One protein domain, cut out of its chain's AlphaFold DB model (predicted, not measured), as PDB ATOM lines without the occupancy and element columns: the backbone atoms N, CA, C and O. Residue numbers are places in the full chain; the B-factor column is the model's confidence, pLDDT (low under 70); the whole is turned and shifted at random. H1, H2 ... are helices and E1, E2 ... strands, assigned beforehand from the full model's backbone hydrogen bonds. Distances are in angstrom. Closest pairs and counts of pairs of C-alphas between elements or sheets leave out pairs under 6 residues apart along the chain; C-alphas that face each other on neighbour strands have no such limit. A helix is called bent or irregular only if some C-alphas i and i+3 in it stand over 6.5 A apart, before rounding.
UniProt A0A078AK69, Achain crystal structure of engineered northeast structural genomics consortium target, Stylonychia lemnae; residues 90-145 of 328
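AT A GLANCE: This is residues 90 to 145 of the 328 residues of the protein "Achain crystal structure of engineered northeast structural genomics consortium target" of Stylonychia lemnae (UniProt A0A078AK69). This is a rod-like chain of two small strand hairpins joined by a helix, with another helix sticking out at one end. Residues 90 to 100 of the first helix, H1, stand free; then the hairpin E1 and E2 packs beside the first part of H2, and the hairpin E3 and E4 sits crosswise at the far end of H2. The printed part has 56 residues with two named helices and four named strands, in the order H1, E1, E2, H2, E3, E4. Each sheet has two antiparallel strands, E1 - E2 and E3 - E4, and the class is mixed, helices and strands. The whole is only just loose, close to extended, with a radius of gyration of the C-alphas of 15.1 A and spans of 49 by 23 by 12 A.

IN THESE COORDINATES: H1 is residues 90 to 103, 19.5 A from first to last C-alpha, and begins with C-alpha 90 at (337.808, 551.924, 358.812). E1 is residues 105 to 107 and E2 is residues 114 to 116. H2 is residues 117 to 130, 19.7 A long, with C-alpha 117 at (341.257, 549.659, 383.915). H2 is irregular: C-alphas 118 and 121 are 7.6 A apart. E3 is residues 131 to 133. E4 is residues 140 to 142 and ends with C-alpha 142 at (335.388, 564.141, 400.978).

HOW THE PARTS SIT: H1 is apart from H2, but only just, with their closest C-alphas 8.3 A apart. E1 and E2 form a hairpin, antiparallel at 145 degrees between their directions; N 106 and O 115 are within hydrogen-bond range at 2.8 A. The closest C-alphas of E1 and H2 are those of Ser 105 and Arg 117, 5.0 A apart. Those of E2 and H2 are Val 115 and His 123, 7.5 A apart. E3 and E4 form the second hairpin, antiparallel at 146 degrees, with N 132 and O 141 at 2.8 A and N 141 and O 132 at 2.9 A. The closest C-alphas of H2 and E4 are those of Asn 130 and Ala 142, 5.7 A apart. E1 and E2 are both apart from E3 and E4. In H1 every O i to N i+4 pair is within hydrogen-bond range; in H2 8 of 10 are.

THE WHOLE: The two C-alphas farthest apart are those of Lys 90 and Lys 144, 49.0 A. Without residues 90 to 100, the body has 45 residues and spans 33 by 18 by 10 A. The printed part has no cut. The links H1 to E1, E2 to H2 and H2 to E3 are tight; E1 to E2 and E3 to E4 are short, with 6 residues each. The mean pLDDT of the printed part is 80.6, and residues 90 to 103 are under 70.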
ATOM      1  N   LYS A  90     337.425 550.835 357.898       65.12
ATOM      2  CA  LYS A  90     337.808 551.924 358.812       65.12
ATOM      3  C   LYS A  90     336.691 552.282 359.792       65.12
ATOM      4  O   LYS A  90     336.990 552.501 360.960       65.12
ATOM      5  N   GLU A  91     335.438 552.321 359.347       66.44
ATOM      6  CA  GLU A  91     334.276 552.511 360.224       66.44
ATOM      7  C   GLU A  91     334.136 551.366 361.219       66.44
ATOM      8  O   GLU A  91     334.021 551.629 362.412       66.44
ATOM      9  N   ASN A  92     334.251 550.116 360.770       67.19
ATOM     10  CA  ASN A  92     334.199 548.948 361.644       67.19
ATOM     11  C   ASN A  92     335.360 548.947 362.644       67.19
ATOM     12  O   ASN A  92     335.132 548.691 363.817       67.19
ATOM     13  N   ILE A  93     336.579 549.302 362.216       68.56
ATOM     14  CA  ILE A  93     337.744 549.444 363.105       68.56
ATOM     15  C   ILE A  93     337.504 550.547 364.141       68.56
ATOM     16  O   ILE A  93     337.796 550.354 365.319       68.56
ATOM     17  N   ASN A  94     336.952 551.691 363.734       66.19
ATOM     18  CA  ASN A  94     336.633 552.788 364.647       66.19
ATOM     19  C   ASN A  94     335.511 552.414 365.625       66.19
ATOM     20  O   ASN A  94     335.622 552.728 366.805       66.19
ATOM     21  N   GLN A  95     334.481 551.697 365.171       65.19
ATOM     22  CA  GLN A  95     333.421 551.162 366.027       65.19
ATOM     23  C   GLN A  95     333.975 550.126 367.010       65.19
ATOM     24  O   GLN A  95     333.690 550.209 368.200       65.19
ATOM     25  N   THR A  96     334.840 549.210 366.568       60.81
ATOM     26  CA  THR A  96     335.496 548.262 367.476       60.81
ATOM     27  C   THR A  96     336.432 548.962 368.453       60.81
ATOM     28  O   THR A  96     336.432 548.616 369.623       60.81
ATOM     29  N   ASN A  97     337.180 549.983 368.029       59.84
ATOM     30  CA  ASN A  97     338.060 550.744 368.917       59.84
ATOM     31  C   ASN A  97     337.271 551.583 369.931       59.84
ATOM     32  O   ASN A  97     337.721 551.722 371.060       59.84
ATOM     33  N   SER A  98     336.097 552.099 369.554       60.47
ATOM     34  CA  SER A  98     335.149 552.745 370.472       60.47
ATOM     35  C   SER A  98     334.665 551.762 371.537       60.47
ATOM     36  O   SER A  98     334.761 552.052 372.722       60.47
ATOM     37  N   VAL A  99     334.220 550.572 371.127       61.41
ATOM     38  CA  VAL A  99     333.744 549.523 372.045       61.41
ATOM     39  C   VAL A  99     334.879 549.000 372.938       61.41
ATOM     40  O   VAL A  99     334.674 548.742 374.121       61.41
ATOM     41  N   ILE A 100     336.098 548.875 372.404       59.94
ATOM     42  CA  ILE A 100     337.295 548.501 373.170       59.94
ATOM     43  C   ILE A 100     337.677 549.604 374.167       59.94
ATOM     44  O   ILE A 100     338.046 549.281 375.290       59.94
ATOM     45  N   ALA A 101     337.557 550.884 373.802       56.56
ATOM     46  CA  ALA A 101     337.805 551.998 374.718       56.56
ATOM     47  C   ALA A 101     336.804 552.016 375.888       56.56
ATOM     48  O   ALA A 101     337.211 552.247 377.028       56.56
ATOM     49  N   ASP A 102     335.535 551.684 375.631       56.34
ATOM     50  CA  ASP A 102     334.512 551.521 376.672       56.34
ATOM     51  C   ASP A 102     334.809 550.311 377.588       56.34
ATOM     52  O   ASP A 102     334.587 550.379 378.795       56.34
ATOM     53  N   LEU A 103     335.398 549.229 377.057       62.31
ATOM     54  CA  LEU A 103     335.867 548.056 377.824       62.31
ATOM     55  C   LEU A 103     337.150 548.309 378.645       62.31
ATOM     56  O   LEU A 103     337.457 547.545 379.572       62.31
ATOM     57  N   ASP A 104     337.906 549.352 378.302       75.81
ATOM     58  CA  ASP A 104     339.175 549.729 378.934       75.81
ATOM     59  C   ASP A 104     338.999 550.706 380.105       75.81
ATOM     60  O   ASP A 104     339.981 551.082 380.754       75.81
ATOM     61  N   SER A 105     337.762 551.093 380.422       81.81
ATOM     62  CA  SER A 105     337.419 551.892 381.596       81.81
ATOM     63  C   SER A 105     336.401 551.171 382.484       81.81
ATOM     64  O   SER A 105     335.587 550.376 382.028       81.81
ATOM     65  N   LEU A 106     336.504 551.386 383.792       86.31
ATOM     66  CA  LEU A 106     335.638 550.830 384.822       86.31
ATOM     67  C   LEU A 106     335.062 551.979 385.644       86.31
ATOM     68  O   LEU A 106     335.802 552.861 386.087       86.31
ATOM     69  N   ARG A 107     333.753 551.945 385.894       88.00
ATOM     70  CA  ARG A 107     333.079 552.928 386.743       88.00
ATOM     71  C   ARG A 107     333.288 552.577 388.215       88.00
ATOM     72  O   ARG A 107     332.931 551.486 388.645       88.00
ATOM     73  N   CYS A 108     333.866 553.487 388.993       87.56
ATOM     74  CA  CYS A 108     334.124 553.262 390.415       87.56
ATOM     75  C   CYS A 108     332.826 553.295 391.240       87.56
ATOM     76  O   CYS A 108     332.094 554.280 391.204       87.56
ATOM     77  N   ASP A 109     332.580 552.283 392.075       83.88
ATOM     78  CA  ASP A 109     331.369 552.211 392.916       83.88
ATOM     79  C   ASP A 109     331.273 553.321 393.980       83.88
ATOM     80  O   ASP A 109     330.178 553.716 394.406       83.88
ATOM     81  N   ASN A 110     332.429 553.831 394.422       84.19
ATOM     82  CA  ASN A 110     332.517 554.813 395.502       84.19
ATOM     83  C   ASN A 110     332.350 556.257 395.004       84.19
ATOM     84  O   ASN A 110     331.568 556.999 395.594       84.19
ATOM     85  N   CYS A 111     333.042 556.658 393.929       85.81
ATOM     86  CA  CYS A 111     332.971 558.028 393.387       85.81
ATOM     87  C   CYS A 111     332.213 558.161 392.060       85.81
ATOM     88  O   CYS A 111     332.069 559.274 391.562       85.81
ATOM     89  N   GLU A 112     331.743 557.054 391.483       86.88
ATOM     90  CA  GLU A 112     330.967 557.015 390.238       86.88
ATOM     91  C   GLU A 112     331.677 557.571 388.989       86.88
ATOM     92  O   GLU A 112     331.026 557.779 387.964       86.88
ATOM     93  N   GLN A 113     332.999 557.766 389.058       86.75
ATOM     94  CA  GLN A 113     333.836 558.176 387.929       86.75
ATOM     95  C   GLN A 113     334.294 556.979 387.100       86.75
ATOM     96  O   GLN A 113     334.609 555.920 387.649       86.75
ATOM     97  N   ASP A 114     334.404 557.190 385.792       88.56
ATOM     98  CA  ASP A 114     335.000 556.233 384.866       88.56
ATOM     99  C   ASP A 114     336.526 556.320 384.943       88.56
ATOM    100  O   ASP A 114     337.134 557.383 384.789       88.56
ATOM    101  N   VAL A 115     337.158 555.186 385.224       87.31
ATOM    102  CA  VAL A 115     338.593 555.082 385.478       87.31
ATOM    103  C   VAL A 115     339.179 554.037 384.551       87.31
ATOM    104  O   VAL A 115     338.700 552.910 384.497       87.31
ATOM    105  N   ALA A 116     340.259 554.376 383.847       87.69
ATOM    106  CA  ALA A 116     340.965 553.410 383.008       87.69
ATOM    107  C   ALA A 116     341.362 552.160 383.816       87.69
ATOM    108  O   ALA A 116     341.943 552.275 384.897       87.69
ATOM    109  N   ARG A 117     341.113 550.971 383.266       84.50
ATOM    110  CA  ARG A 117     341.257 549.659 383.915       84.50
ATOM    111  C   ARG A 117     342.640 549.453 384.532       84.50
ATOM    112  O   ARG A 117     342.753 549.024 385.672       84.50
ATOM    113  N   LYS A 118     343.683 549.893 383.824       83.56
ATOM    114  CA  LYS A 118     345.087 549.903 384.279       83.56
ATOM    115  C   LYS A 118     345.346 550.689 385.573       83.56
ATOM    116  O   LYS A 118     346.306 550.402 386.275       83.56
ATOM    117  N   ASN A 119     344.512 551.680 385.876       86.00
ATOM    118  CA  ASN A 119     344.641 552.555 387.041       86.00
ATOM    119  C   ASN A 119     343.544 552.300 388.086       86.00
ATOM    120  O   ASN A 119     343.507 553.005 389.094       86.00
ATOM    121  N   TYR A 120     342.647 551.334 387.856       86.62
ATOM    122  CA  TYR A 120     341.469 551.115 388.694       86.62
ATOM    123  C   TYR A 120     341.847 550.707 390.121       86.62
ATOM    124  O   TYR A 120     341.365 551.309 391.078       86.62
ATOM    125  N   ASP A 121     342.784 549.771 390.279       86.88
ATOM    126  CA  ASP A 121     343.221 549.306 391.601       86.88
ATOM    127  C   ASP A 121     343.845 550.443 392.417       86.88
ATOM    128  O   ASP A 121     343.515 550.651 393.583       86.88
ATOM    129  N   LEU A 122     344.684 551.262 391.778       88.94
ATOM    130  CA  LEU A 122     345.267 552.430 392.428       88.94
ATOM    131  C   LEU A 122     344.182 553.456 392.788       88.94
ATOM    132  O   LEU A 122     344.160 553.980 393.903       88.94
ATOM    133  N   HIS A 123     343.256 553.717 391.863       89.94
ATOM    134  CA  HIS A 123     342.144 554.630 392.081       89.94
ATOM    135  C   HIS A 123     341.266 554.188 393.249       89.94
ATOM    136  O   HIS A 123     340.943 555.028 394.076       89.94
ATOM    137  N   THR A 124     340.891 552.910 393.355       88.06
ATOM    138  CA  THR A 124     340.006 552.434 394.432       88.06
ATOM    139  C   THR A 124     340.603 552.708 395.811       88.06
ATOM    140  O   THR A 124     339.912 553.257 396.669       88.06
ATOM    141  N   VAL A 125     341.904 552.460 395.998       88.25
ATOM    142  CA  VAL A 125     342.614 552.754 397.253       88.25
ATOM    143  C   VAL A 125     342.618 554.256 397.562       88.25
ATOM    144  O   VAL A 125     342.278 554.663 398.675       88.25
ATOM    145  N   TYR A 126     342.962 555.106 396.587       88.31
ATOM    146  CA  TYR A 126     342.945 556.563 396.785       88.31
ATOM    147  C   TYR A 126     341.533 557.112 397.005       88.31
ATOM    148  O   TYR A 126     341.334 558.012 397.823       88.31
ATOM    149  N   CYS A 127     340.556 556.570 396.285       88.44
ATOM    150  CA  CYS A 127     339.166 556.979 396.318       88.44
ATOM    151  C   CYS A 127     338.542 556.646 397.671       88.44
ATOM    152  O   CYS A 127     337.985 557.533 398.299       88.44
ATOM    153  N   MET A 128     338.711 555.421 398.177       85.06
ATOM    154  CA  MET A 128     338.202 555.024 399.497       85.06
ATOM    155  C   MET A 128     338.837 555.811 400.648       85.06
ATOM    156  O   MET A 128     338.194 556.038 401.668       85.06
ATOM    157  N   LYS A 129     340.095 556.240 400.492       87.12
ATOM    158  CA  LYS A 129     340.801 557.026 401.512       87.12
ATOM    159  C   LYS A 129     340.333 558.481 401.585       87.12
ATOM    160  O   LYS A 129     340.366 559.072 402.662       87.12
ATOM    161  N   ASN A 130     339.981 559.072 400.445       87.00
ATOM    162  CA  ASN A 130     339.693 560.504 400.341       87.00
ATOM    163  C   ASN A 130     338.210 560.823 400.170       87.00
ATOM    164  O   ASN A 130     337.812 561.952 400.453       87.00
ATOM    165  N   PHE A 131     337.418 559.865 399.694       88.88
ATOM    166  CA  PHE A 131     336.003 560.026 399.425       88.88
ATOM    167  C   PHE A 131     335.191 558.933 400.102       88.88
ATOM    168  O   PHE A 131     335.540 557.752 400.108       88.88
ATOM    169  N   SER A 132     334.055 559.340 400.643       87.75
ATOM    170  CA  SER A 132     333.125 558.468 401.332       87.75
ATOM    171  C   SER A 132     331.723 558.740 400.811       87.75
ATOM    172  O   SER A 132     331.250 559.878 400.801       87.75
ATOM    173  N   LYS A 133     331.053 557.683 400.360       86.81
ATOM    174  CA  LYS A 133     329.655 557.734 399.946       86.81
ATOM    175  C   LYS A 133     328.756 557.589 401.168       86.81
ATOM    176  O   LYS A 133     328.863 556.617 401.915       86.81
ATOM    177  N   CYS A 134     327.857 558.544 401.390       86.44
ATOM    178  CA  CYS A 134     326.873 558.429 402.459       86.44
ATOM    179  C   CYS A 134     325.920 557.253 402.167       86.44
ATOM    180  O   CYS A 134     325.278 557.247 401.114       86.44
ATOM    181  N   PRO A 135     325.768 556.277 403.080       83.50
ATOM    182  CA  PRO A 135     324.904 555.118 402.849       83.50
ATOM    183  C   PRO A 135     323.414 555.497 402.789       83.50
ATOM    184  O   PRO A 135     322.612 554.765 402.214       83.50
ATOM    185  N   TYR A 136     323.042 556.651 403.348       83.81
ATOM    186  CA  TYR A 136     321.652 557.081 403.491       83.81
ATOM    187  C   TYR A 136     321.152 557.934 402.320       83.81
ATOM    188  O   TYR A 136     320.045 557.711 401.824       83.81
ATOM    189  N   CYS A 137     321.958 558.908 401.877       85.44
ATOM    190  CA  CYS A 137     321.604 559.831 400.791       85.44
ATOM    191  C   CYS A 137     322.401 559.606 399.498       85.44
ATOM    192  O   CYS A 137     322.159 560.295 398.512       85.44
ATOM    193  N   LYS A 138     323.345 558.651 399.486       86.69
ATOM    194  CA  LYS A 138     324.220 558.311 398.347       86.69
ATOM    195  C   LYS A 138     325.133 559.446 397.866       86.69
ATOM    196  O   LYS A 138     325.811 559.281 396.856       86.69
ATOM    197  N   LYS A 139     325.197 560.568 398.593       86.81
ATOM    198  CA  LYS A 139     326.086 561.691 398.282       86.81
ATOM    199  C   LYS A 139     327.541 561.284 398.498       86.81
ATOM    200  O   LYS A 139     327.880 560.717 399.536       86.81
ATOM    201  N   ILE A 140     328.384 561.591 397.520       88.50
ATOM    202  CA  ILE A 140     329.831 561.384 397.588       88.50
ATOM    203  C   ILE A 140     330.438 562.620 398.240       88.50
ATOM    204  O   ILE A 140     330.161 563.748 397.831       88.50
ATOM    205  N   LEU A 141     331.221 562.407 399.289       88.94
ATOM    206  CA  LEU A 141     331.777 563.465 400.123       88.94
ATOM    207  C   LEU A 141     333.265 563.236 400.290       88.94
ATOM    208  O   LEU A 141     333.712 562.092 400.293       88.94
ATOM    209  N   ALA A 142     334.031 564.305 400.484       88.62
ATOM    210  CA  ALA A 142     335.388 564.141 400.978       88.62
ATOM    211  C   ALA A 142     335.333 563.506 402.377       88.62
ATOM    212  O   ALA A 142     334.500 563.891 403.197       88.62
ATOM    213  N   SER A 143     336.231 562.575 402.694       85.31
ATOM    214  CA  SER A 143     336.231 561.874 403.987       85.31
ATOM    215  C   SER A 143     336.334 562.835 405.178       85.31
ATOM    216  O   SER A 143     335.773 562.568 406.232       85.31
ATOM    217  N   LYS A 144     336.967 564.002 404.995       87.44
ATOM    218  CA  LYS A 144     337.032 565.075 406.006       87.44
ATOM    219  C   LYS A 144     335.682 565.751 406.276       87.44
ATOM    220  O   LYS A 144     335.474 566.295 407.352       87.44
ATOM    221  N   GLU A 145     334.791 565.762 405.292       90.31
ATOM    222  CA  GLU A 145     333.476 566.406 405.365       90.31
ATOM    223  C   GLU A 145     332.366 565.417 405.724       90.31
ATOM    224  O   GLU A 145     331.232 565.833 405.946       90.31
TER     225      GLU A 145